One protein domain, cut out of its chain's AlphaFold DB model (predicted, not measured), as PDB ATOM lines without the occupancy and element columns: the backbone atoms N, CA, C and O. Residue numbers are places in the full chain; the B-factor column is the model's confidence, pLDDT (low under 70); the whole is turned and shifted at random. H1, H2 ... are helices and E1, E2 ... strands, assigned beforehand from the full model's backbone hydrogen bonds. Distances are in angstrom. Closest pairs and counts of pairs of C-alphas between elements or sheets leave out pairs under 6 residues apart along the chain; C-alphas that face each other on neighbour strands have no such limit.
ATOM      1  N   THR A   4     -53.620 -33.238  -6.021       73.81
ATOM      2  CA  THR A   4     -53.175 -32.157  -5.127       73.81
ATOM      3  C   THR A   4     -53.216 -32.537  -3.640       73.81
ATOM      4  O   THR A   4     -52.429 -32.018  -2.852       73.81
ATOM      5  N   GLU A   5     -54.103 -33.454  -3.227       75.25
ATOM      6  CA  GLU A   5     -54.134 -33.971  -1.850       75.25
ATOM      7  C   GLU A   5     -52.951 -34.907  -1.576       75.25
ATOM      8  O   GLU A   5     -52.346 -34.807  -0.513       75.25
ATOM      9  N   ARG A   6     -52.584 -35.772  -2.532       78.25
ATOM     10  CA  ARG A   6     -51.418 -36.667  -2.400       78.25
ATOM     11  C   ARG A   6     -50.101 -35.905  -2.422       78.25
ATOM     12  O   ARG A   6     -49.219 -36.205  -1.624       78.25
ATOM     13  N   LEU A   7     -49.985 -34.925  -3.320       81.19
ATOM     14  CA  LEU A   7     -48.819 -34.049  -3.391       81.19
ATOM     15  C   LEU A   7     -48.622 -33.342  -2.040       81.19
ATOM     16  O   LEU A   7     -47.530 -33.368  -1.490       81.19
ATOM     17  N   ARG A   8     -49.705 -32.825  -1.443       80.81
ATOM     18  CA  ARG A   8     -49.698 -32.180  -0.119       80.81
ATOM     19  C   ARG A   8     -49.391 -33.122   1.043       80.81
ATOM     20  O   ARG A   8     -48.711 -32.704   1.970       80.81
ATOM     21  N   GLU A   9     -49.860 -34.367   1.007       81.00
ATOM     22  CA  GLU A   9     -49.522 -35.383   2.013       81.00
ATOM     23  C   GLU A   9     -48.015 -35.700   1.970       81.00
ATOM     24  O   GLU A   9     -47.324 -35.551   2.975       81.00
ATOM     25  N   ARG A  10     -47.476 -35.997   0.780       81.12
ATOM     26  CA  ARG A  10     -46.061 -36.345   0.565       81.12
ATOM     27  C   ARG A  10     -45.103 -35.163   0.777       81.12
ATOM     28  O   ARG A  10     -44.047 -35.344   1.374       81.12
ATOM     29  N   VAL A  11     -45.480 -33.949   0.364       82.75
ATOM     30  CA  VAL A  11     -44.757 -32.705   0.696       82.75
ATOM     31  C   VAL A  11     -44.838 -32.406   2.189       82.75
ATOM     32  O   VAL A  11     -43.842 -31.984   2.763       82.75
ATOM     33  N   GLY A  12     -45.981 -32.645   2.836       79.44
ATOM     34  CA  GLY A  12     -46.143 -32.467   4.278       79.44
ATOM     35  C   GLY A  12     -45.224 -33.387   5.082       79.44
ATOM     36  O   GLY A  12     -44.530 -32.917   5.980       79.44
ATOM     37  N   GLU A  13     -45.155 -34.671   4.721       82.81
ATOM     38  CA  GLU A  13     -44.220 -35.637   5.314       82.81
ATOM     39  C   GLU A  13     -42.752 -35.269   5.045       82.81
ATOM     40  O   GLU A  13     -41.939 -35.283   5.973       82.81
ATOM     41  N   LEU A  14     -42.406 -34.887   3.808       83.25
ATOM     42  CA  LEU A  14     -41.050 -34.466   3.438       83.25
ATOM     43  C   LEU A  14     -40.627 -33.201   4.202       83.25
ATOM     44  O   LEU A  14     -39.579 -33.192   4.844       83.25
ATOM     45  N   CYS A  15     -41.458 -32.155   4.190       82.38
ATOM     46  CA  CYS A  15     -41.186 -30.899   4.883       82.38
ATOM     47  C   CYS A  15     -41.125 -31.095   6.397       82.38
ATOM     48  O   CYS A  15     -40.253 -30.507   7.023       82.38
ATOM     49  N   ALA A  16     -41.979 -31.935   6.992       82.38
ATOM     50  CA  ALA A  16     -41.886 -32.273   8.412       82.38
ATOM     51  C   ALA A  16     -40.575 -33.009   8.734       82.38
ATOM     52  O   ALA A  16     -39.894 -32.645   9.688       82.38
ATOM     53  N   THR A  17     -40.178 -33.981   7.908       86.06
ATOM     54  CA  THR A  17     -38.937 -34.757   8.089       86.06
ATOM     55  C   THR A  17     -37.689 -33.882   7.949       86.06
ATOM     56  O   THR A  17     -36.774 -33.973   8.767       86.06
ATOM     57  N   LEU A  18     -37.649 -33.009   6.938       83.44
ATOM     58  CA  LEU A  18     -36.551 -32.064   6.722       83.44
ATOM     59  C   LEU A  18     -36.536 -30.975   7.801       83.44
ATOM     60  O   LEU A  18     -35.471 -30.658   8.318       83.44
ATOM     61  N   THR A  19     -37.699 -30.464   8.208       82.94
ATOM     62  CA  THR A  19     -37.805 -29.495   9.308       82.94
ATOM     63  C   THR A  19     -37.320 -30.104  10.623       82.94
ATOM     64  O   THR A  19     -36.498 -29.483  11.278       82.94
ATOM     65  N   GLU A  20     -37.715 -31.331  10.987       84.50
ATOM     66  CA  GLU A  20     -37.206 -31.990  12.201       84.50
ATOM     67  C   GLU A  20     -35.696 -32.278  12.106       84.50
ATOM     68  O   GLU A  20     -34.966 -32.103  13.082       84.50
ATOM     69  N   ARG A  21     -35.195 -32.677  10.925       84.00
ATOM     70  CA  ARG A  21     -33.754 -32.866  10.681       84.00
ATOM     71  C   ARG A  21     -32.979 -31.565  10.896       84.00
ATOM     72  O   ARG A  21     -31.985 -31.582  11.616       84.00
ATOM     73  N   TYR A  22     -33.419 -30.463  10.295       82.56
ATOM     74  CA  TYR A  22     -32.731 -29.180  10.415       82.56
ATOM     75  C   TYR A  22     -32.931 -28.536  11.788       82.56
ATOM     76  O   TYR A  22     -31.975 -27.983  12.307       82.56
ATOM     77  N   GLU A  23     -34.093 -28.670  12.437       81.81
ATOM     78  CA  GLU A  23     -34.289 -28.245  13.834       81.81
ATOM     79  C   GLU A  23     -33.361 -28.995  14.798       81.81
ATOM     80  O   GLU A  23     -32.888 -28.411  15.773       81.81
ATOM     81  N   ARG A  24     -33.062 -30.271  14.522       82.69
ATOM     82  CA  ARG A  24     -32.099 -31.056  15.303       82.69
ATOM     83  C   ARG A  24     -30.659 -30.600  15.069       82.69
ATOM     84  O   ARG A  24     -29.953 -30.383  16.044       82.69
ATOM     85  N   LEU A  25     -30.258 -30.393  13.812       79.06
ATOM     86  CA  LEU A  25     -28.935 -29.854  13.473       79.06
ATOM     87  C   LEU A  25     -28.742 -28.441  14.055       79.06
ATOM     88  O   LEU A  25     -27.720 -28.165  14.673       79.06
ATOM     89  N   GLU A  26     -29.751 -27.571  13.948       77.19
ATOM     90  CA  GLU A  26     -29.783 -26.232  14.555       77.19
ATOM     91  C   GLU A  26     -29.620 -26.310  16.082       77.19
ATOM     92  O   GLU A  26     -28.862 -25.535  16.658       77.19
ATOM     93  N   ALA A  27     -30.277 -27.265  16.750       76.75
ATOM     94  CA  ALA A  27     -30.104 -27.484  18.184       76.75
ATOM     95  C   ALA A  27     -28.696 -28.001  18.540       76.75
ATOM     96  O   ALA A  27     -28.092 -27.495  19.481       76.75
ATOM     97  N   GLU A  28     -28.151 -28.954  17.779       76.94
ATOM     98  CA  GLU A  28     -26.794 -29.495  17.963       76.94
ATOM     99  C   GLU A  28     -25.721 -28.397  17.774       76.94
ATOM    100  O   GLU A  28     -24.801 -28.273  18.586       76.94
ATOM    101  N   LEU A  29     -25.899 -27.522  16.780       71.19
ATOM    102  CA  LEU A  29     -25.089 -26.325  16.530       71.19
ATOM    103  C   LEU A  29     -25.201 -25.294  17.665       71.19
ATOM    104  O   LEU A  29     -24.187 -24.777  18.135       71.19
ATOM    105  N   LEU A  30     -26.415 -24.997  18.136       69.88
ATOM    106  CA  LEU A  30     -26.638 -24.048  19.232       69.88
ATOM    107  C   LEU A  30     -26.136 -24.576  20.588       69.88
ATOM    108  O   LEU A  30     -25.709 -23.774  21.416       69.88
ATOM    109  N   GLU A  31     -26.121 -25.895  20.818       70.88
ATOM    110  CA  GLU A  31     -25.458 -26.504  21.984       70.88
ATOM    111  C   GLU A  31     -23.922 -26.511  21.859       70.88
ATOM    112  O   GLU A  31     -23.224 -26.406  22.871       70.88
ATOM    113  N   ALA A  32     -23.375 -26.580  20.640       67.25
ATOM    114  CA  ALA A  32     -21.934 -26.511  20.388       67.25
ATOM    115  C   ALA A  32     -21.335 -25.095  20.552       67.25
ATOM    116  O   ALA A  32     -20.113 -24.949  20.688       67.25
ATOM    117  N   VAL A  33     -22.163 -24.044  20.551       62.53
ATOM    118  CA  VAL A  33     -21.724 -22.639  20.584       62.53
ATOM    119  C   VAL A  33     -21.755 -22.054  22.004       62.53
ATOM    120  O   VAL A  33     -22.789 -22.074  22.670       62.53
ATOM    121  N   PRO A  34     -20.648 -21.458  22.498       63.25
ATOM    122  CA  PRO A  34     -20.644 -20.799  23.800       63.25
ATOM    123  C   PRO A  34     -21.444 -19.479  23.763       63.25
ATOM    124  O   PRO A  34     -21.288 -18.704  22.819       63.25
ATOM    125  N   PRO A  35     -22.209 -19.135  24.819       56.72
ATOM    126  CA  PRO A  35     -23.160 -18.009  24.826       56.72
ATOM    127  C   PRO A  35     -22.528 -16.600  24.853       56.72
ATOM    128  O   PRO A  35     -23.240 -15.612  25.009       56.72
ATOM    129  N   GLU A  36     -21.202 -16.496  24.731       55.97
ATOM    130  CA  GLU A  36     -20.462 -15.235  24.557       55.97
ATOM    131  C   GLU A  36     -19.978 -15.031  23.104       55.97
ATOM    132  O   GLU A  36     -19.290 -14.054  22.812       55.97
ATOM    133  N   ALA A  37     -20.305 -15.951  22.189       56.97
ATOM    134  CA  ALA A  37     -20.026 -15.828  20.762       56.97
ATOM    135  C   ALA A  37     -21.211 -15.220  19.994       56.97
ATOM    136  O   ALA A  37     -22.364 -15.324  20.408       56.97
ATOM    137  N   GLU A  38     -20.918 -14.629  18.835       58.41
ATOM    138  CA  GLU A  38     -21.928 -14.337  17.815       58.41
ATOM    139  C   GLU A  38     -22.599 -15.648  17.379       58.41
ATOM    140  O   GLU A  38     -21.918 -16.660  17.171       58.41
ATOM    141  N   GLN A  39     -23.929 -15.634  17.273       62.53
ATOM    142  CA  GLN A  39     -24.709 -16.800  16.865       62.53
ATOM    143  C   GLN A  39     -24.312 -17.193  15.428       62.53
ATOM    144  O   GLN A  39     -24.270 -16.316  14.563       62.53
ATOM    145  N   PRO A  40     -23.979 -18.469  15.157       64.00
ATOM    146  CA  PRO A  40     -23.631 -18.909  13.811       64.00
ATOM    147  C   PRO A  40     -24.821 -18.767  12.861       64.00
ATOM    148  O   PRO A  40     -25.981 -18.792  13.282       64.00
ATOM    149  N   LEU A  41     -24.526 -18.714  11.563       67.38
ATOM    150  CA  LEU A  41     -25.553 -18.947  10.554       67.38
ATOM    151  C   LEU A  41     -25.856 -20.446  10.553       67.38
ATOM    152  O   LEU A  41     -25.057 -21.235  10.059       67.38
ATOM    153  N   GLY A  42     -26.969 -20.823  11.174       68.25
ATOM    154  CA  GLY A  42     -27.518 -22.174  11.115       68.25
ATOM    155  C   GLY A  42     -28.509 -22.355   9.963       68.25
ATOM    156  O   GLY A  42     -28.779 -21.442   9.178       68.25
ATOM    157  N   TRP A  43     -29.129 -23.530   9.915       80.62
ATOM    158  CA  TRP A  43     -30.190 -23.886   8.970       80.62
ATOM    159  C   TRP A  43     -31.513 -23.149   9.241       80.62
ATOM    160  O   TRP A  43     -32.482 -23.379   8.523       80.62
ATOM    161  N   SER A  44     -31.578 -22.251  10.231       73.69
ATOM    162  CA  SER A  44     -32.718 -21.366  10.532       73.69
ATOM    163  C   SER A  44     -33.409 -20.752   9.301       73.69
ATOM    164  O   SER A  44     -34.640 -20.741   9.255       73.69
ATOM    165  N   GLY A  45     -32.654 -20.322   8.283       73.06
ATOM    166  CA  GLY A  45     -33.196 -19.852   6.999       73.06
ATOM    167  C   GLY A  45     -33.924 -20.953   6.219       73.06
ATOM    168  O   GLY A  45     -35.090 -20.796   5.858       73.06
ATOM    169  N   ARG A  46     -33.306 -22.134   6.074       78.81
ATOM    170  CA  ARG A  46     -33.940 -23.329   5.481       78.81
ATOM    171  C   ARG A  46     -35.192 -23.754   6.244       78.81
ATOM    172  O   ARG A  46     -36.220 -24.034   5.636       78.81
ATOM    173  N   ILE A  47     -35.121 -23.762   7.576       80.56
ATOM    174  CA  ILE A  47     -36.241 -24.065   8.476       80.56
ATOM    175  C   ILE A  47     -37.378 -23.056   8.264       80.56
ATOM    176  O   ILE A  47     -38.542 -23.450   8.222       80.56
ATOM    177  N   ALA A  48     -37.071 -21.765   8.106       79.56
ATOM    178  CA  ALA A  48     -38.065 -20.744   7.801       79.56
ATOM    179  C   ALA A  48     -38.720 -20.990   6.433       79.56
ATOM    180  O   ALA A  48     -39.948 -21.038   6.366       79.56
ATOM    181  N   THR A  49     -37.940 -21.235   5.377       79.75
ATOM    182  CA  THR A  49     -38.452 -21.519   4.026       79.75
ATOM    183  C   THR A  49     -39.314 -22.785   3.992       79.75
ATOM    184  O   THR A  49     -40.441 -22.732   3.500       79.75
ATOM    185  N   LEU A  50     -38.863 -23.890   4.598       81.75
ATOM    186  CA  LEU A  50     -39.624 -25.144   4.711       81.75
ATOM    187  C   LEU A  50     -40.929 -24.963   5.502       81.75
ATOM    188  O   LEU A  50     -41.987 -25.411   5.055       81.75
ATOM    189  N   ARG A  51     -40.896 -24.267   6.649       82.25
ATOM    190  CA  ARG A  51     -42.099 -23.979   7.452       82.25
ATOM    191  C   ARG A  51     -43.076 -23.061   6.715       82.25
ATOM    192  O   ARG A  51     -44.272 -23.331   6.728       82.25
ATOM    193  N   VAL A  52     -42.595 -22.001   6.061       82.19
ATOM    194  CA  VAL A  52     -43.429 -21.091   5.254       82.19
ATOM    195  C   VAL A  52     -44.062 -21.849   4.092       82.19
ATOM    196  O   VAL A  52     -45.259 -21.704   3.857       82.19
ATOM    197  N   PHE A  53     -43.297 -22.692   3.400       82.25
ATOM    198  CA  PHE A  53     -43.796 -23.502   2.294       82.25
ATOM    199  C   PHE A  53     -44.855 -24.524   2.746       82.25
ATOM    200  O   PHE A  53     -45.913 -24.620   2.124       82.25
ATOM    201  N   ALA A  54     -44.641 -25.199   3.879       78.75
ATOM    202  CA  ALA A  54     -45.606 -26.128   4.471       78.75
ATOM    203  C   ALA A  54     -46.879 -25.451   5.031       78.75
ATOM    204  O   ALA A  54     -47.892 -26.124   5.217       78.75
ATOM    205  N   MET A  55     -46.846 -24.140   5.305       76.38
ATOM    206  CA  MET A  55     -47.996 -23.356   5.792       76.38
ATOM    207  C   MET A  55     -48.755 -22.592   4.693       76.38
ATOM    208  O   MET A  55     -49.814 -22.031   4.983       76.38
ATOM    209  N   ARG A  56     -48.243 -22.529   3.456       75.19
ATOM    210  CA  ARG A  56     -48.935 -21.872   2.334       75.19
ATOM    211  C   ARG A  56     -50.200 -22.644   1.943       75.19
ATOM    212  O   ARG A  56     -50.219 -23.873   1.930       75.19
ATOM    213  N   GLU A  57     -51.253 -21.911   1.580       68.56
ATOM    214  CA  GLU A  57     -52.394 -22.511   0.883       68.56
ATOM    215  C   GLU A  57     -51.988 -22.902  -0.554       68.56
ATOM    216  O   GLU A  57     -51.104 -22.257  -1.126       68.56
ATOM    217  N   PRO A  58     -52.605 -23.936  -1.163       69.69
ATOM    218  CA  PRO A  58     -52.206 -24.416  -2.484       69.69
ATOM    219  C   PRO A  58     -52.615 -23.426  -3.583       69.69
ATOM    220  O   PRO A  58     -53.765 -23.410  -4.026       69.69
ATOM    221  N   THR A  59     -51.665 -22.604  -4.018       73.75
ATOM    222  CA  THR A  59     -51.713 -21.859  -5.282       73.75
ATOM    223  C   THR A  59     -51.076 -22.673  -6.412       73.75
ATOM    224  O   THR A  59     -50.512 -23.747  -6.174       73.75
ATOM    225  N   ASP A  60     -51.134 -22.155  -7.639       68.88
ATOM    226  CA  ASP A  60     -50.418 -22.733  -8.780       68.88
ATOM    227  C   ASP A  60     -48.897 -22.740  -8.499       68.88
ATOM    228  O   ASP A  60     -48.303 -23.815  -8.430       68.88
ATOM    229  N   ASP A  61     -48.311 -21.591  -8.118       72.94
ATOM    230  CA  ASP A  61     -46.905 -21.466  -7.682       72.94
ATOM    231  C   ASP A  61     -46.512 -22.484  -6.590       72.94
ATOM    232  O   ASP A  61     -45.413 -23.038  -6.594       72.94
ATOM    233  N   TRP A  62     -47.401 -22.729  -5.617       84.12
ATOM    234  CA  TRP A  62     -47.158 -23.705  -4.551       84.12
ATOM    235  C   TRP A  62     -47.145 -25.137  -5.088       84.12
ATOM    236  O   TRP A  62     -46.366 -25.959  -4.614       84.12
ATOM    237  N   THR A  63     -47.991 -25.433  -6.075       80.62
ATOM    238  CA  THR A  63     -48.107 -26.759  -6.693       80.62
ATOM    239  C   THR A  63     -46.875 -27.088  -7.534       80.62
ATOM    240  O   THR A  63     -46.398 -28.222  -7.489       80.62
ATOM    241  N   ASP A  64     -46.300 -26.102  -8.220       81.38
ATOM    242  CA  ASP A  64     -45.075 -26.305  -8.996       81.38
ATOM    243  C   ASP A  64     -43.822 -26.335  -8.102       81.38
ATOM    244  O   ASP A  64     -42.983 -27.218  -8.271       81.38
ATOM    245  N   LEU A  65     -43.739 -25.516  -7.042       81.44
ATOM    246  CA  LEU A  65     -42.717 -25.692  -5.991       81.44
ATOM    247  C   LEU A  65     -42.822 -27.080  -5.318       81.44
ATOM    248  O   LEU A  65     -41.811 -27.717  -5.020       81.44
ATOM    249  N   ALA A  66     -44.042 -27.585  -5.113       81.00
ATOM    250  CA  ALA A  66     -44.297 -28.908  -4.541       81.00
ATOM    251  C   ALA A  66     -43.872 -30.052  -5.474       81.00
ATOM    252  O   ALA A  66     -43.364 -31.070  -4.997       81.00
ATOM    253  N   ARG A  67     -44.042 -29.888  -6.792       83.19
ATOM    254  CA  ARG A  67     -43.509 -30.816  -7.799       83.19
ATOM    255  C   ARG A  67     -41.986 -30.770  -7.847       83.19
ATOM    256  O   ARG A  67     -41.375 -31.830  -7.771       83.19
ATOM    257  N   LEU A  68     -41.372 -29.583  -7.857       82.06
ATOM    258  CA  LEU A  68     -39.912 -29.412  -7.844       82.06
ATOM    259  C   LEU A  68     -39.237 -30.191  -6.701       82.06
ATOM    260  O   LEU A  68     -38.230 -30.858  -6.922       82.06
ATOM    261  N   MET A  69     -39.813 -30.161  -5.495       78.06
ATOM    262  CA  MET A  69     -39.268 -30.871  -4.329       78.06
ATOM    263  C   MET A  69     -39.419 -32.403  -4.360       78.06
ATOM    264  O   MET A  69     -38.774 -33.081  -3.559       78.06
ATOM    265  N   VAL A  70     -40.330 -32.966  -5.165       77.94
ATOM    266  CA  VAL A  70     -40.830 -34.342  -4.945       77.94
ATOM    267  C   VAL A  70     -40.895 -35.198  -6.213       77.94
ATOM    268  O   VAL A  70     -40.671 -36.408  -6.118       77.94
ATOM    269  N   GLU A  71     -41.212 -34.596  -7.362       76.19
ATOM    270  CA  GLU A  71     -41.299 -35.203  -8.702       76.19
ATOM    271  C   GLU A  71     -40.945 -34.145  -9.783       76.19
ATOM    272  O   GLU A  71     -41.812 -33.773 -10.578       76.19
ATOM    273  N   PRO A  72     -39.703 -33.610  -9.829       70.12
ATOM    274  CA  PRO A  72     -39.332 -32.498 -10.721       70.12
ATOM    275  C   PRO A  72     -39.479 -32.819 -12.219       70.12
ATOM    276  O   PRO A  72     -39.703 -31.918 -13.019       70.12
ATOM    277  N   GLU A  73     -39.457 -34.102 -12.594       68.81
ATOM    278  CA  GLU A  73     -39.786 -34.604 -13.941       68.81
ATOM    279  C   GLU A  73     -41.238 -34.301 -14.390       68.81
ATOM    280  O   GLU A  73     -41.591 -34.556 -15.539       68.81
ATOM    281  N   THR A  74     -42.103 -33.796 -13.498       73.00
ATOM    282  CA  THR A  74     -43.540 -33.545 -13.752       73.00
ATOM    283  C   THR A  74     -43.916 -32.063 -13.900       73.00
ATOM    284  O   THR A  74     -45.103 -31.731 -13.930       73.00
ATOM    285  N   LEU A  75     -42.926 -31.167 -13.969       76.38
ATOM    286  CA  LEU A  75     -43.122 -29.720 -14.121       76.38
ATOM    287  C   LEU A  75     -43.566 -29.330 -15.548       76.38
ATOM    288  O   LEU A  75     -43.263 -30.027 -16.515       76.38
ATOM    289  N   ASP A  76     -44.282 -28.206 -15.688       74.81
ATOM    290  CA  ASP A  76     -44.557 -27.589 -16.999       74.81
ATOM    291  C   ASP A  76     -43.273 -26.894 -17.497       74.81
ATOM    292  O   ASP A  76     -42.685 -26.086 -16.772       74.81
ATOM    293  N   GLU A  77     -42.877 -27.163 -18.748       72.31
ATOM    294  CA  GLU A  77     -41.735 -26.550 -19.456       72.31
ATOM    295  C   GLU A  77     -41.764 -25.004 -19.446       72.31
ATOM    296  O   GLU A  77     -40.753 -24.348 -19.693       72.31
ATOM    297  N   ARG A  78     -42.925 -24.398 -19.166       69.06
ATOM    298  CA  ARG A  78     -43.114 -22.944 -19.005       69.06
ATOM    299  C   ARG A  78     -42.662 -22.381 -17.657       69.06
ATOM    300  O   ARG A  78     -42.485 -21.167 -17.556       69.06
ATOM    301  N   VAL A  79     -42.570 -23.227 -16.634       71.06
ATOM    302  CA  VAL A  79     -42.233 -22.858 -15.248       71.06
ATOM    303  C   VAL A  79     -40.831 -23.347 -14.905       71.06
ATOM    304  O   VAL A  79     -40.055 -22.596 -14.313       71.06
ATOM    305  N   ALA A  80     -40.489 -24.566 -15.336       77.81
ATOM    306  CA  ALA A  80     -39.145 -25.102 -15.213       77.81
ATOM    307  C   ALA A  80     -38.647 -25.731 -16.520       77.81
ATOM    308  O   ALA A  80     -39.311 -26.597 -17.087       77.81
ATOM    309  N   SER A  81     -37.448 -25.347 -16.957       80.25
ATOM    310  CA  SER A  81     -36.709 -26.060 -18.001       80.25
ATOM    311  C   SER A  81     -35.684 -27.004 -17.367       80.25
ATOM    312  O   SER A  81     -35.103 -26.692 -16.326       80.25
ATOM    313  N   MET A  82     -35.465 -28.173 -17.972       77.19
ATOM    314  CA  MET A  82     -34.453 -29.140 -17.537       77.19
ATOM    315  C   MET A  82     -33.498 -29.417 -18.698       77.19
ATOM    316  O   MET A  82     -33.938 -29.782 -19.788       77.19
ATOM    317  N   ILE A  83     -32.201 -29.205 -18.471       80.25
ATOM    318  CA  ILE A  83     -31.156 -29.255 -19.499       80.25
ATOM    319  C   ILE A  83     -30.103 -30.282 -19.077       80.25
ATOM    320  O   ILE A  83     -29.395 -30.089 -18.089       80.25
ATOM    321  N   ASP A  84     -30.000 -31.361 -19.849       76.88
ATOM    322  CA  ASP A  84     -28.986 -32.404 -19.678       76.88
ATOM    323  C   ASP A  84     -27.638 -31.918 -20.238       76.88
ATOM    324  O   ASP A  84     -27.503 -31.686 -21.439       76.88
ATOM    325  N   LEU A  85     -26.639 -31.766 -19.364       73.88
ATOM    326  CA  LEU A  85     -25.290 -31.293 -19.695       73.88
ATOM    327  C   LEU A  85     -24.339 -32.416 -20.160       73.88
ATOM    328  O   LEU A  85     -23.131 -32.298 -19.962       73.88
ATOM    329  N   SER A  86     -24.841 -33.524 -20.718       66.38
ATOM    330  CA  SER A  86     -24.088 -34.737 -21.111       66.38
ATOM    331  C   SER A  86     -22.778 -34.504 -21.902       66.38
ATOM    332  O   SER A  86     -22.708 -34.694 -23.116       66.38
ATOM    333  N   GLY A  87     -21.695 -34.185 -21.185       61.72
ATOM    334  CA  GLY A  87     -20.354 -33.928 -21.720       61.72
ATOM    335  C   GLY A  87     -20.013 -32.459 -22.016       61.72
ATOM    336  O   GLY A  87     -18.926 -32.211 -22.538       61.72
ATOM    337  N   GLU A  88     -20.884 -31.498 -21.693       66.31
ATOM    338  CA  GLU A  88     -20.643 -30.065 -21.922       66.31
ATOM    339  C   GLU A  88     -20.000 -29.354 -20.714       66.31
ATOM    340  O   GLU A  88     -20.130 -29.773 -19.565       66.31
ATOM    341  N   ASP A  89     -19.298 -28.245 -20.974       77.25
ATOM    342  CA  ASP A  89     -18.801 -27.342 -19.929       77.25
ATOM    343  C   ASP A  89     -19.975 -26.557 -19.319       77.25
ATOM    344  O   ASP A  89     -20.607 -25.742 -19.997       77.25
ATOM    345  N   ALA A  90     -20.235 -26.750 -18.024       72.62
ATOM    346  CA  ALA A  90     -21.278 -26.025 -17.301       72.62
ATOM    347  C   ALA A  90     -21.092 -24.494 -17.373       72.62
ATOM    348  O   ALA A  90     -22.077 -23.760 -17.442       72.62
ATOM    349  N   GLY A  91     -19.851 -23.995 -17.445       77.69
ATOM    350  CA  GLY A  91     -19.568 -22.575 -17.657       77.69
ATOM    351  C   GLY A  91     -19.958 -22.085 -19.055       77.69
ATOM    352  O   GLY A  91     -20.357 -20.934 -19.219       77.69
ATOM    353  N   ALA A  92     -19.872 -22.929 -20.088       79.62
ATOM    354  CA  ALA A  92     -20.371 -22.635 -21.435       79.62
ATOM    355  C   ALA A  92     -21.905 -22.670 -21.498       79.62
ATOM    356  O   ALA A  92     -22.498 -21.736 -22.038       79.62
ATOM    357  N   ALA A  93     -22.547 -23.657 -20.868       78.81
ATOM    358  CA  ALA A  93     -24.005 -23.719 -20.782       78.81
ATOM    359  C   ALA A  93     -24.588 -22.498 -20.041       78.81
ATOM    360  O   ALA A  93     -25.477 -21.826 -20.559       78.81
ATOM    361  N   VAL A  94     -24.030 -22.127 -18.880       81.56
ATOM    362  CA  VAL A  94     -24.449 -20.928 -18.127       81.56
ATOM    363  C   VAL A  94     -24.222 -19.637 -18.931       81.56
ATOM    364  O   VAL A  94     -25.068 -18.742 -18.888       81.56
ATOM    365  N   ARG A  95     -23.153 -19.535 -19.738       81.31
ATOM    366  CA  ARG A  95     -22.980 -18.424 -20.701       81.31
ATOM    367  C   ARG A  95     -24.122 -18.367 -21.720       81.31
ATOM    368  O   ARG A  95     -24.784 -17.341 -21.807       81.31
ATOM    369  N   GLN A  96     -24.406 -19.470 -22.412       81.25
ATOM    370  CA  GLN A  96     -25.456 -19.527 -23.436       81.25
ATOM    371  C   GLN A  96     -26.866 -19.284 -22.866       81.25
ATOM    372  O   GLN A  96     -27.705 -18.667 -23.521       81.25
ATOM    373  N   ILE A  97     -27.130 -19.723 -21.636       80.75
ATOM    374  CA  ILE A  97     -28.398 -19.481 -20.936       80.75
ATOM    375  C   ILE A  97     -28.516 -18.001 -20.543       80.75
ATOM    376  O   ILE A  97     -29.528 -17.372 -20.831       80.75
ATOM    377  N   THR A  98     -27.461 -17.401 -19.981       82.12
ATOM    378  CA  THR A  98     -27.424 -15.954 -19.672       82.12
ATOM    379  C   THR A  98     -27.366 -15.050 -20.919       82.12
ATOM    380  O   THR A  98     -27.592 -13.850 -20.805       82.12
ATOM    381  N   ASP A  99     -27.087 -15.587 -22.114       80.38
ATOM    382  CA  ASP A  99     -27.280 -14.897 -23.405       80.38
ATOM    383  C   ASP A  99     -28.744 -14.883 -23.874       80.38
ATOM    384  O   ASP A  99     -29.130 -14.007 -24.645       80.38
ATOM    385  N   ALA A 100     -29.561 -15.842 -23.431       78.19
ATOM    386  CA  ALA A 100     -30.942 -16.030 -23.884       78.19
ATOM    387  C   ALA A 100     -32.004 -15.435 -22.933       78.19
ATOM    388  O   ALA A 100     -33.202 -15.582 -23.188       78.19
ATOM    389  N   LEU A 101     -31.584 -14.796 -21.836       81.38
ATOM    390  CA  LEU A 101     -32.446 -14.365 -20.733       81.38
ATOM    391  C   LEU A 101     -32.388 -12.849 -20.495       81.38
ATOM    392  O   LEU A 101     -31.391 -12.326 -20.004       81.38
ATOM    393  N   ASP A 102     -33.512 -12.171 -20.727       74.56
ATOM    394  CA  ASP A 102     -33.753 -10.808 -20.245       74.56
ATOM    395  C   ASP A 102     -34.252 -10.841 -18.784       74.56
ATOM    396  O   ASP A 102     -35.401 -11.216 -18.526       74.56
ATOM    397  N   GLY A 103     -33.418 -10.439 -17.817       81.62
ATOM    398  CA  GLY A 103     -33.819 -10.303 -16.408       81.62
ATOM    399  C   GLY A 103     -32.663 -10.326 -15.405       81.62
ATOM    400  O   GLY A 103     -31.493 -10.355 -15.789       81.62
ATOM    401  N   ARG A 104     -32.984 -10.327 -14.102       88.31
ATOM    402  CA  ARG A 104     -32.013 -10.666 -13.041       88.31
ATOM    403  C   ARG A 104     -31.986 -12.177 -12.821       88.31
ATOM    404  O   ARG A 104     -33.041 -12.789 -12.662       88.31
ATOM    405  N   ILE A 105     -30.790 -12.755 -12.746       88.81
ATOM    406  CA  ILE A 105     -30.566 -14.204 -12.684       88.81
ATOM    407  C   ILE A 105     -29.928 -14.592 -11.342       88.81
ATOM    408  O   ILE A 105     -28.918 -14.013 -10.937       88.81
ATOM    409  N   LEU A 106     -30.509 -15.584 -10.665       88.69
ATOM    410  CA  LEU A 106     -29.939 -16.235  -9.485       88.69
ATOM    411  C   LEU A 106     -29.241 -17.529  -9.917       88.69
ATOM    412  O   LEU A 106     -29.889 -18.424 -10.449       88.69
ATOM    413  N   LEU A 107     -27.934 -17.638  -9.700       88.19
ATOM    414  CA  LEU A 107     -27.124 -18.792 -10.088       88.19
ATOM    415  C   LEU A 107     -26.782 -19.646  -8.858       88.19
ATOM    416  O   LEU A 107     -25.966 -19.265  -8.021       88.19
ATOM    417  N   LEU A 108     -27.404 -20.813  -8.750       87.62
ATOM    418  CA  LEU A 108     -27.241 -21.732  -7.629       87.62
ATOM    419  C   LEU A 108     -26.283 -22.863  -8.017       87.62
ATOM    420  O   LEU A 108     -26.521 -23.545  -9.013       87.62
ATOM    421  N   ALA A 109     -25.223 -23.092  -7.241       86.19
ATOM    422  CA  ALA A 109     -24.295 -24.205  -7.476       86.19
ATOM    423  C   ALA A 109     -23.997 -24.999  -6.189       86.19
ATOM    424  O   ALA A 109     -24.043 -24.418  -5.104       86.19
ATOM    425  N   PRO A 110     -23.660 -26.303  -6.262       82.38
ATOM    426  CA  PRO A 110     -23.549 -27.158  -5.073       82.38
ATOM    427  C   PRO A 110     -22.454 -26.747  -4.084       82.38
ATOM    428  O   PRO A 110     -22.551 -27.050  -2.897       82.38
ATOM    429  N   SER A 111     -21.438 -26.012  -4.539       82.12
ATOM    430  CA  SER A 111     -20.370 -25.472  -3.699       82.12
ATOM    431  C   SER A 111     -20.101 -23.993  -3.995       82.12
ATOM    432  O   SER A 111     -20.452 -23.469  -5.052       82.12
ATOM    433  N   ARG A 112     -19.457 -23.302  -3.040       81.62
ATOM    434  CA  ARG A 112     -18.979 -21.915  -3.211       81.62
ATOM    435  C   ARG A 112     -18.029 -21.795  -4.401       81.62
ATOM    436  O   ARG A 112     -18.098 -20.813  -5.132       81.62
ATOM    437  N   ASP A 113     -17.144 -22.772  -4.555       81.00
ATOM    438  CA  ASP A 113     -16.073 -22.711  -5.542       81.00
ATOM    439  C   ASP A 113     -16.641 -22.955  -6.952       81.00
ATOM    440  O   ASP A 113     -16.344 -22.179  -7.854       81.00
ATOM    441  N   GLU A 114     -17.599 -23.880  -7.119       80.75
ATOM    442  CA  GLU A 114     -18.372 -24.012  -8.367       80.75
ATOM    443  C   GLU A 114     -19.196 -22.749  -8.686       80.75
ATOM    444  O   GLU A 114     -19.245 -22.319  -9.838       80.75
ATOM    445  N   ALA A 115     -19.815 -22.105  -7.688       82.50
ATOM    446  CA  ALA A 115     -20.515 -20.832  -7.900       82.50
ATOM    447  C   ALA A 115     -19.553 -19.717  -8.358       82.50
ATOM    448  O   ALA A 115     -19.911 -18.895  -9.204       82.50
ATOM    449  N   ALA A 116     -18.328 -19.695  -7.826       83.56
ATOM    450  CA  ALA A 116     -17.294 -18.748  -8.223       83.56
ATOM    451  C   ALA A 116     -16.780 -19.018  -9.647       83.56
ATOM    452  O   ALA A 116     -16.703 -18.077 -10.432       83.56
ATOM    453  N   GLU A 117     -16.496 -20.275 -10.006       83.94
ATOM    454  CA  GLU A 117     -16.040 -20.668 -11.348       83.94
ATOM    455  C   GLU A 117     -17.083 -20.348 -12.432       83.94
ATOM    456  O   GLU A 117     -16.742 -19.805 -13.485       83.94
ATOM    457  N   LEU A 118     -18.370 -20.606 -12.168       84.31
ATOM    458  CA  LEU A 118     -19.450 -20.304 -13.115       84.31
ATOM    459  C   LEU A 118     -19.680 -18.789 -13.287       84.31
ATOM    460  O   LEU A 118     -19.989 -18.345 -14.393       84.31
ATOM    461  N   LEU A 119     -19.483 -17.979 -12.240       85.06
ATOM    462  CA  LEU A 119     -19.466 -16.515 -12.365       85.06
ATOM    463  C   LEU A 119     -18.191 -16.002 -13.051       85.06
ATOM    464  O   LEU A 119     -18.252 -15.030 -13.800       85.06
ATOM    465  N   GLU A 120     -17.037 -16.638 -12.845       83.50
ATOM    466  CA  GLU A 120     -15.789 -16.264 -13.520       83.50
ATOM    467  C   GLU A 120     -15.846 -16.584 -15.025       83.50
ATOM    468  O   GLU A 120     -15.394 -15.781 -15.842       83.50
ATOM    469  N   ALA A 121     -16.537 -17.660 -15.421       82.75
ATOM    470  CA  ALA A 121     -16.875 -17.933 -16.820       82.75
ATOM    471  C   ALA A 121     -17.735 -16.824 -17.468       82.75
ATOM    472  O   ALA A 121     -17.656 -16.623 -18.683       82.75
ATOM    473  N   LEU A 122     -18.516 -16.076 -16.677       82.94
ATOM    474  CA  LEU A 122     -19.286 -14.904 -17.115       82.94
ATOM    475  C   LEU A 122     -18.490 -13.586 -17.047       82.94
ATOM    476  O   LEU A 122     -18.906 -12.607 -17.663       82.94
ATOM    477  N   ALA A 123     -17.352 -13.529 -16.346       75.25
ATOM    478  CA  ALA A 123     -16.645 -12.282 -16.016       75.25
ATOM    479  C   ALA A 123     -16.028 -11.533 -17.214       75.25
ATOM    480  O   ALA A 123     -15.592 -10.392 -17.064       75.25
ATOM    481  N   GLY A 124     -15.999 -12.159 -18.396       66.19
ATOM    482  CA  GLY A 124     -15.645 -11.522 -19.669       66.19
ATOM    483  C   GLY A 124     -16.808 -10.811 -20.382       66.19
ATOM    484  O   GLY A 124     -16.614 -10.333 -21.497       66.19
ATOM    485  N   ARG A 125     -18.009 -10.774 -19.787       74.19
ATOM    486  CA  ARG A 125     -19.190 -10.056 -20.299       74.19
ATOM    487  C   ARG A 125     -19.294  -8.661 -19.686       74.19
ATOM    488  O   ARG A 125     -18.904  -8.464 -18.540       74.19
ATOM    489  N   GLU A 126     -19.948  -7.738 -20.388       75.50
ATOM    490  CA  GLU A 126     -20.387  -6.435 -19.858       75.50
ATOM    491  C   GLU A 126     -21.631  -6.585 -18.947       75.50
ATOM    492  O   GLU A 126     -22.673  -5.980 -19.181       75.50
ATOM    493  N   LEU A 127     -21.548  -7.443 -17.920       79.69
ATOM    494  CA  LEU A 127     -22.607  -7.652 -16.926       79.69
ATOM    495  C   LEU A 127     -22.113  -7.367 -15.494       79.69
ATOM    496  O   LEU A 127     -21.023  -7.809 -15.124       79.69
ATOM    497  N   PRO A 128     -22.918  -6.705 -14.643       81.06
ATOM    498  CA  PRO A 128     -22.647  -6.592 -13.213       81.06
ATOM    499  C   PRO A 128     -22.931  -7.925 -12.495       81.06
ATOM    500  O   PRO A 128     -24.086  -8.281 -12.237       81.06
ATOM    501  N   VAL A 707     -26.504 -10.740 -12.457       85.62
ATOM    502  CA  VAL A 707     -26.346 -12.124 -11.994       85.62
ATOM    503  C   VAL A 707     -25.807 -12.127 -10.568       85.62
ATOM    504  O   VAL A 707     -24.769 -11.521 -10.292       85.62
ATOM    505  N   VAL A 708     -26.499 -12.823  -9.668       87.94
ATOM    506  CA  VAL A 708     -26.015 -13.142  -8.318       87.94
ATOM    507  C   VAL A 708     -25.835 -14.649  -8.250       87.94
ATOM    508  O   VAL A 708     -26.795 -15.379  -8.475       87.94
ATOM    509  N   GLY A 709     -24.624 -15.125  -7.974       86.06
ATOM    510  CA  GLY A 709     -24.343 -16.548  -7.792       86.06
ATOM    511  C   GLY A 709     -23.967 -16.893  -6.358       86.06
ATOM    512  O   GLY A 709     -23.408 -16.058  -5.651       86.06
ATOM    513  N   GLY A 710     -24.245 -18.120  -5.924       86.75
ATOM    514  CA  GLY A 710     -23.889 -18.591  -4.586       86.75
ATOM    515  C   GLY A 710     -24.207 -20.068  -4.363       86.75
ATOM    516  O   GLY A 710     -24.820 -20.730  -5.203       86.75
ATOM    517  N   SER A 711     -23.799 -20.591  -3.206       83.25
ATOM    518  CA  SER A 711     -24.229 -21.923  -2.769       83.25
ATOM    519  C   SER A 711     -25.607 -21.864  -2.098       83.25
ATOM    520  O   SER A 711     -25.940 -20.841  -1.492       83.25
ATOM    521  N   PRO A 712     -26.399 -22.953  -2.107       79.81
ATOM    522  CA  PRO A 712     -27.665 -23.029  -1.381       79.81
ATOM    523  C   PRO A 712     -27.588 -22.601   0.082       79.81
ATOM    524  O   PRO A 712     -28.542 -22.030   0.593       79.81
ATOM    525  N   PHE A 713     -26.462 -22.832   0.767       75.94
ATOM    526  CA  PHE A 713     -26.268 -22.323   2.125       75.94
ATOM    527  C   PHE A 713     -26.212 -20.788   2.149       75.94
ATOM    528  O   PHE A 713     -26.982 -20.180   2.889       75.94
ATOM    529  N   ALA A 714     -25.364 -20.169   1.314       77.38
ATOM    530  CA  ALA A 714     -25.233 -18.712   1.221       77.38
ATOM    531  C   ALA A 714     -26.585 -18.048   0.915       77.38
ATOM    532  O   ALA A 714     -27.058 -17.227   1.698       77.38
ATOM    533  N   ILE A 715     -27.239 -18.517  -0.151       81.12
ATOM    534  CA  ILE A 715     -28.544 -18.037  -0.614       81.12
ATOM    535  C   ILE A 715     -29.637 -18.245   0.453       81.12
ATOM    536  O   ILE A 715     -30.490 -17.380   0.620       81.12
ATOM    537  N   SER A 716     -29.609 -19.345   1.223       73.12
ATOM    538  CA  SER A 716     -30.618 -19.621   2.269       73.12
ATOM    539  C   SER A 716     -30.494 -18.789   3.540       73.12
ATOM    540  O   SER A 716     -31.461 -18.680   4.293       73.12
ATOM    541  N   SER A 717     -29.295 -18.283   3.825       72.88
ATOM    542  CA  SER A 717     -29.003 -17.534   5.047       72.88
ATOM    543  C   SER A 717     -28.986 -16.017   4.810       72.88
ATOM    544  O   SER A 717     -28.890 -15.262   5.777       72.88
ATOM    545  N   GLY A 718     -29.047 -15.574   3.549       69.62
ATOM    546  CA  GLY A 718     -29.094 -14.171   3.137       69.62
ATOM    547  C   GLY A 718     -30.482 -13.729   2.669       69.62
ATOM    548  O   GLY A 718     -31.460 -14.465   2.769       69.62
ATOM    549  N   ASP A 719     -30.552 -12.513   2.127       72.69
ATOM    550  CA  ASP A 719     -31.669 -12.061   1.290       72.69
ATOM    551  C   ASP A 719     -31.101 -11.485  -0.019       72.69
ATOM    552  O   ASP A 719     -30.846 -10.278  -0.106       72.69
ATOM    553  N   PRO A 720     -30.877 -12.329  -1.045       70.69
ATOM    554  CA  PRO A 720     -30.397 -11.882  -2.354       70.69
ATOM    555  C   PRO A 720     -31.476 -11.110  -3.153       70.69
ATOM    556  O   PRO A 720     -31.209 -10.597  -4.248       70.69
ATOM    557  N   GLY A 721     -32.703 -11.004  -2.622       76.06
ATOM    558  CA  GLY A 721     -33.858 -10.373  -3.259       76.06
ATOM    559  C   GLY A 721     -34.637 -11.308  -4.193       76.06
ATOM    560  O   GLY A 721     -34.521 -12.530  -4.117       76.06
ATOM    561  N   GLN A 722     -35.458 -10.726  -5.076       81.94
ATOM    562  CA  GLN A 722     -36.212 -11.461  -6.104       81.94
ATOM    563  C   GLN A 722     -35.541 -11.387  -7.478       81.94
ATOM    564  O   GLN A 722     -35.040 -10.335  -7.880       81.94
ATOM    565  N   PHE A 723     -35.609 -12.493  -8.210       86.88
ATOM    566  CA  PHE A 723     -35.016 -12.699  -9.527       86.88
ATOM    567  C   PHE A 723     -36.079 -13.137 -10.539       86.88
ATOM    568  O   PHE A 723     -37.154 -13.627 -10.180       86.88
ATOM    569  N   ASP A 724     -35.782 -12.954 -11.820       87.44
ATOM    570  CA  ASP A 724     -36.670 -13.362 -12.907       87.44
ATOM    571  C   ASP A 724     -36.440 -14.833 -13.283       87.44
ATOM    572  O   ASP A 724     -37.405 -15.539 -13.578       87.44
ATOM    573  N   GLU A 725     -35.195 -15.310 -13.173       87.56
ATOM    574  CA  GLU A 725     -34.782 -16.689 -13.455       87.56
ATOM    575  C   GLU A 725     -33.840 -17.232 -12.360       87.56
ATOM    576  O   GLU A 725     -32.966 -16.516 -11.866       87.56
ATOM    577  N   LEU A 726     -33.990 -18.511 -12.010       87.94
ATOM    578  CA  LEU A 726     -33.013 -19.313 -11.268       87.94
ATOM    579  C   LEU A 726     -32.301 -20.248 -12.247       87.94
ATOM    580  O   LEU A 726     -32.968 -21.021 -12.923       87.94
ATOM    581  N   VAL A 727     -30.974 -20.264 -12.262       88.00
ATOM    582  CA  VAL A 727     -30.176 -21.280 -12.964       88.00
ATOM    583  C   VAL A 727     -29.506 -22.166 -11.919       88.00
ATOM    584  O   VAL A 727     -28.759 -21.664 -11.081       88.00
ATOM    585  N   VAL A 728     -29.769 -23.473 -11.947       87.19
ATOM    586  CA  VAL A 728     -29.234 -24.442 -10.976       87.19
ATOM    587  C   VAL A 728     -28.209 -25.348 -11.643       87.19
ATOM    588  O   VAL A 728     -28.562 -26.129 -12.519       87.19
ATOM    589  N   SER A 729     -26.953 -25.289 -11.207       85.69
ATOM    590  CA  SER A 729     -25.911 -26.236 -11.612       85.69
ATOM    591  C   SER A 729     -25.965 -27.518 -10.778       85.69
ATOM    592  O   SER A 729     -26.158 -27.457  -9.563       85.69
ATOM    593  N   GLY A 730     -25.749 -28.676 -11.411       78.94
ATOM    594  CA  GLY A 730     -25.618 -29.967 -10.729       78.94
ATOM    595  C   GLY A 730     -26.845 -30.349  -9.902       78.94
ATOM    596  O   GLY A 730     -26.706 -30.715  -8.735       78.94
ATOM    597  N   THR A 731     -28.040 -30.228 -10.486       80.31
ATOM    598  CA  THR A 731     -29.336 -30.442  -9.816       80.31
ATOM    599  C   THR A 731     -29.410 -31.807  -9.116       80.31
ATOM    600  O   THR A 731     -29.956 -31.915  -8.023       80.31
ATOM    601  N   GLU A 732     -28.792 -32.843  -9.690       77.00
ATOM    602  CA  GLU A 732     -28.687 -34.198  -9.129       77.00
ATOM    603  C   GLU A 732     -27.842 -34.312  -7.844       77.00
ATOM    604  O   GLU A 732     -27.906 -35.330  -7.152       77.00
ATOM    605  N   ARG A 733     -27.046 -33.284  -7.518       79.12
ATOM    606  CA  ARG A 733     -26.201 -33.205  -6.312       79.12
ATOM    607  C   ARG A 733     -26.830 -32.371  -5.189       79.12
ATOM    608  O   ARG A 733     -26.232 -32.264  -4.120       79.12
ATOM    609  N   LEU A 734     -28.008 -31.789  -5.416       80.12
ATOM    610  CA  LEU A 734     -28.706 -30.909  -4.479       80.12
ATOM    611  C   LEU A 734     -29.877 -31.609  -3.779       80.12
ATOM    612  O   LEU A 734     -30.560 -32.457  -4.353       80.12
ATOM    613  N   GLY A 735     -30.133 -31.237  -2.525       78.06
ATOM    614  CA  GLY A 735     -31.321 -31.657  -1.795       78.06
ATOM    615  C   GLY A 735     -32.593 -30.967  -2.311       78.06
ATOM    616  O   GLY A 735     -32.536 -29.864  -2.858       78.06
ATOM    617  N   PRO A 736     -33.782 -31.559  -2.100       76.25
ATOM    618  CA  PRO A 736     -35.041 -30.920  -2.482       76.25
ATOM    619  C   PRO A 736     -35.296 -29.610  -1.714       76.25
ATOM    620  O   PRO A 736     -36.031 -28.753  -2.197       76.25
ATOM    621  N   ASP A 737     -34.679 -29.419  -0.542       78.81
ATOM    622  CA  ASP A 737     -34.664 -28.141   0.169       78.81
ATOM    623  C   ASP A 737     -33.697 -27.117  -0.451       78.81
ATOM    624  O   ASP A 737     -34.076 -25.954  -0.550       78.81
ATOM    625  N   ASP A 738     -32.515 -27.525  -0.938       82.44
ATOM    626  CA  ASP A 738     -31.594 -26.647  -1.686       82.44
ATOM    627  C   ASP A 738     -32.277 -26.050  -2.926       82.44
ATOM    628  O   ASP A 738     -32.178 -24.847  -3.183       82.44
ATOM    629  N   LEU A 739     -33.024 -26.883  -3.659       81.12
ATOM    630  CA  LEU A 739     -33.813 -26.458  -4.818       81.12
ATOM    631  C   LEU A 739     -34.959 -25.519  -4.413       81.12
ATOM    632  O   LEU A 739     -35.137 -24.476  -5.044       81.12
ATOM    633  N   LEU A 740     -35.696 -25.835  -3.337       83.62
ATOM    634  CA  LEU A 740     -36.761 -24.973  -2.805       83.62
ATOM    635  C   LEU A 740     -36.236 -23.573  -2.445       83.62
ATOM    636  O   LEU A 740     -36.894 -22.579  -2.746       83.62
ATOM    637  N   ILE A 741     -35.061 -23.490  -1.815       81.12
ATOM    638  CA  ILE A 741     -34.421 -22.227  -1.419       81.12
ATOM    639  C   ILE A 741     -34.261 -21.315  -2.638       81.12
ATOM    640  O   ILE A 741     -34.880 -20.251  -2.674       81.12
ATOM    641  N   GLY A 742     -33.525 -21.751  -3.667       80.50
ATOM    642  CA  GLY A 742     -33.341 -20.950  -4.882       80.50
ATOM    643  C   GLY A 742     -34.662 -20.643  -5.593       80.50
ATOM    644  O   GLY A 742     -34.903 -19.507  -6.006       80.50
ATOM    645  N   ALA A 743     -35.559 -21.629  -5.676       82.12
ATOM    646  CA  ALA A 743     -36.836 -21.496  -6.369       82.12
ATOM    647  C   ALA A 743     -37.789 -20.489  -5.709       82.12
ATOM    648  O   ALA A 743     -38.537 -19.810  -6.408       82.12
ATOM    649  N   THR A 744     -37.740 -20.316  -4.383       82.94
ATOM    650  CA  THR A 744     -38.553 -19.288  -3.703       82.94
ATOM    651  C   THR A 744     -38.101 -17.847  -3.961       82.94
ATOM    652  O   THR A 744     -38.883 -16.927  -3.710       82.94
ATOM    653  N   HIS A 745     -36.896 -17.645  -4.506       82.12
ATOM    654  CA  HIS A 745     -36.356 -16.332  -4.871       82.12
ATOM    655  C   HIS A 745     -36.502 -15.986  -6.367       82.12
ATOM    656  O   HIS A 745     -36.229 -14.843  -6.740       82.12
ATOM    657  N   ALA A 746     -36.974 -16.903  -7.223       84.12
ATOM    658  CA  ALA A 746     -37.095 -16.692  -8.671       84.12
ATOM    659  C   ALA A 746     -38.450 -17.132  -9.254       84.12
ATOM    660  O   ALA A 746     -39.135 -17.986  -8.698       84.12
ATOM    661  N   ARG A 747     -38.832 -16.561 -10.405       82.25
ATOM    662  CA  ARG A 747     -40.146 -16.796 -11.047       82.25
ATOM    663  C   ARG A 747     -40.184 -17.944 -12.055       82.25
ATOM    664  O   ARG A 747     -41.266 -18.437 -12.357       82.25
ATOM    665  N   ARG A 748     -39.029 -18.325 -12.591       82.88
ATOM    666  CA  ARG A 748     -38.812 -19.449 -13.511       82.88
ATOM    667  C   ARG A 748     -37.495 -20.120 -13.158       82.88
ATOM    668  O   ARG A 748     -36.612 -19.464 -12.593       82.88
ATOM    669  N   TRP A 749     -37.386 -21.412 -13.438       87.88
ATOM    670  CA  TRP A 749     -36.248 -22.220 -13.009       87.88
ATOM    671  C   TRP A 749     -35.647 -22.992 -14.189       87.88
ATOM    672  O   TRP A 749     -36.346 -23.658 -14.944       87.88
ATOM    673  N   THR A 750     -34.332 -22.954 -14.324       85.44
ATOM    674  CA  THR A 750     -33.567 -23.661 -15.348       85.44
ATOM    675  C   THR A 750     -32.605 -24.613 -14.643       85.44
ATOM    676  O   THR A 750     -31.622 -24.197 -14.028       85.44
ATOM    677  N   LEU A 751     -32.947 -25.900 -14.667       84.81
ATOM    678  CA  LEU A 751     -32.291 -26.970 -13.920       84.81
ATOM    679  C   LEU A 751     -31.285 -27.692 -14.815       84.81
ATOM    680  O   LEU A 751     -31.670 -28.365 -15.772       84.81
ATOM    681  N   LEU A 752     -29.999 -27.573 -14.499       83.69
ATOM    682  CA  LEU A 752     -28.933 -28.263 -15.215       83.69
ATOM    683  C   LEU A 752     -28.667 -29.608 -14.537       83.69
ATOM    684  O   LEU A 752     -28.405 -29.649 -13.330       83.69
ATOM    685  N   THR A 753     -28.748 -30.698 -15.295       76.31
ATOM    686  CA  THR A 753     -28.584 -32.072 -14.800       76.31
ATOM    687  C   THR A 753     -27.382 -32.762 -15.440       76.31
ATOM    688  O   THR A 753     -27.032 -32.497 -16.590       76.31
ATOM    689  N   THR A 754     -26.751 -33.682 -14.706       70.12
ATOM    690  CA  THR A 754     -25.762 -34.625 -15.254       70.12
ATOM    691  C   THR A 754     -26.189 -36.082 -15.014       70.12
ATOM    692  O   THR A 754     -26.743 -36.400 -13.956       70.12
TER     693      THR A 754
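AT A GLANCE: This is residues 4 to 128 and 707 to 754 of the 810 residues of an uncharacterized protein of Actinomadura harenae (UniProt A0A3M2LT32). A twisted sheet of five parallel strands has helices over both faces, H4 and H5 over one and H6 and H7 over the other. Outside H6 and H7 a helical hairpin, the long H1 with H2, packs through H2, and H3 packs on H7 and the first part of H1; residues 31 to 38 of the hairpin's turn stick out. The printed part has 173 residues, with seven named helices and five named strands in the order H1 H2 H3 E1 H4 E2 H5 E3 H6 E4 H7 E5, a mixed class. The sheet's order is E1 E5 E4 E2 E3; the whole is compact, with a radius of gyration of the C-alphas of 16.7 A and spans of 45 by 45 by 28 A.

HOW THE PARTS SIT: The sheet has edge strands E1, residues 80 to 84, and E3, residues 707 to 710, and inner strands E5, residues 749 to 753, E4, residues 725 to 728, and E2, residues 105 to 108. Within hydrogen-bond range are N 81 and O 749 at 2.8 A, N 750 and O 726 at 2.7 A, N 727 and O 106 at 2.8 A, and N 710 and O 107 at 2.9 A. The sheet is twisted, with C-alphas up to 4.4 A off its best plane. In three layers, helices on both faces, H4, residues 90 to 99, and H5, residues 112 to 122, lie on one face, H6, residues 712 to 717, and H7, residues 736 to 744, on the other. H7 runs along E4 at 13 degrees on the local plane, height over the sheet 9.5 A. H6 stands up from the sheet. E4, H7, E5 form a strand-helix-strand unit, parallel neighbour strands with a helix between, its crossover right-handed; E1, H4, E2 and E3, H6, E4 are split units, their strands not neighbours, also right-handed. H2, residues 44 to 55, touches H7, closest C-alphas Thr 49 and Ile 741 at 6.8 A. H1, residues 4 to 32, and H2 form a hairpin, a shallow tilt of 23 degrees, opposite ways, closest C-alphas Thr 19 and Ile 47 at 5.7 A. H3, residues 60 to 68, touches H7, closest C-alphas Leu 65 and Leu 740 at 6.8 A. Every O i to N i+4 pair is within hydrogen-bond range in H1, H2, H3, H4, H6 and H7, and 6 of 7 in H5.

IN THESE COORDINATES: H1 begins at C-alpha 4, (-53.175, -32.157, -5.127), and is 40.7 A long; H2 is 16.1 A and H5 15.6 A. E5 ends at C-alpha 753, (-28.584, -32.072, -14.800).

THE WHOLE: Residues 129 to 706 are not printed; C-alphas 128 and 707 are 6.8 A apart. The links H1 to H2 and H3 to E1 are long. Mean pLDDT of the printed part is 78.4; 22 residues are under 70, among them 32 to 42.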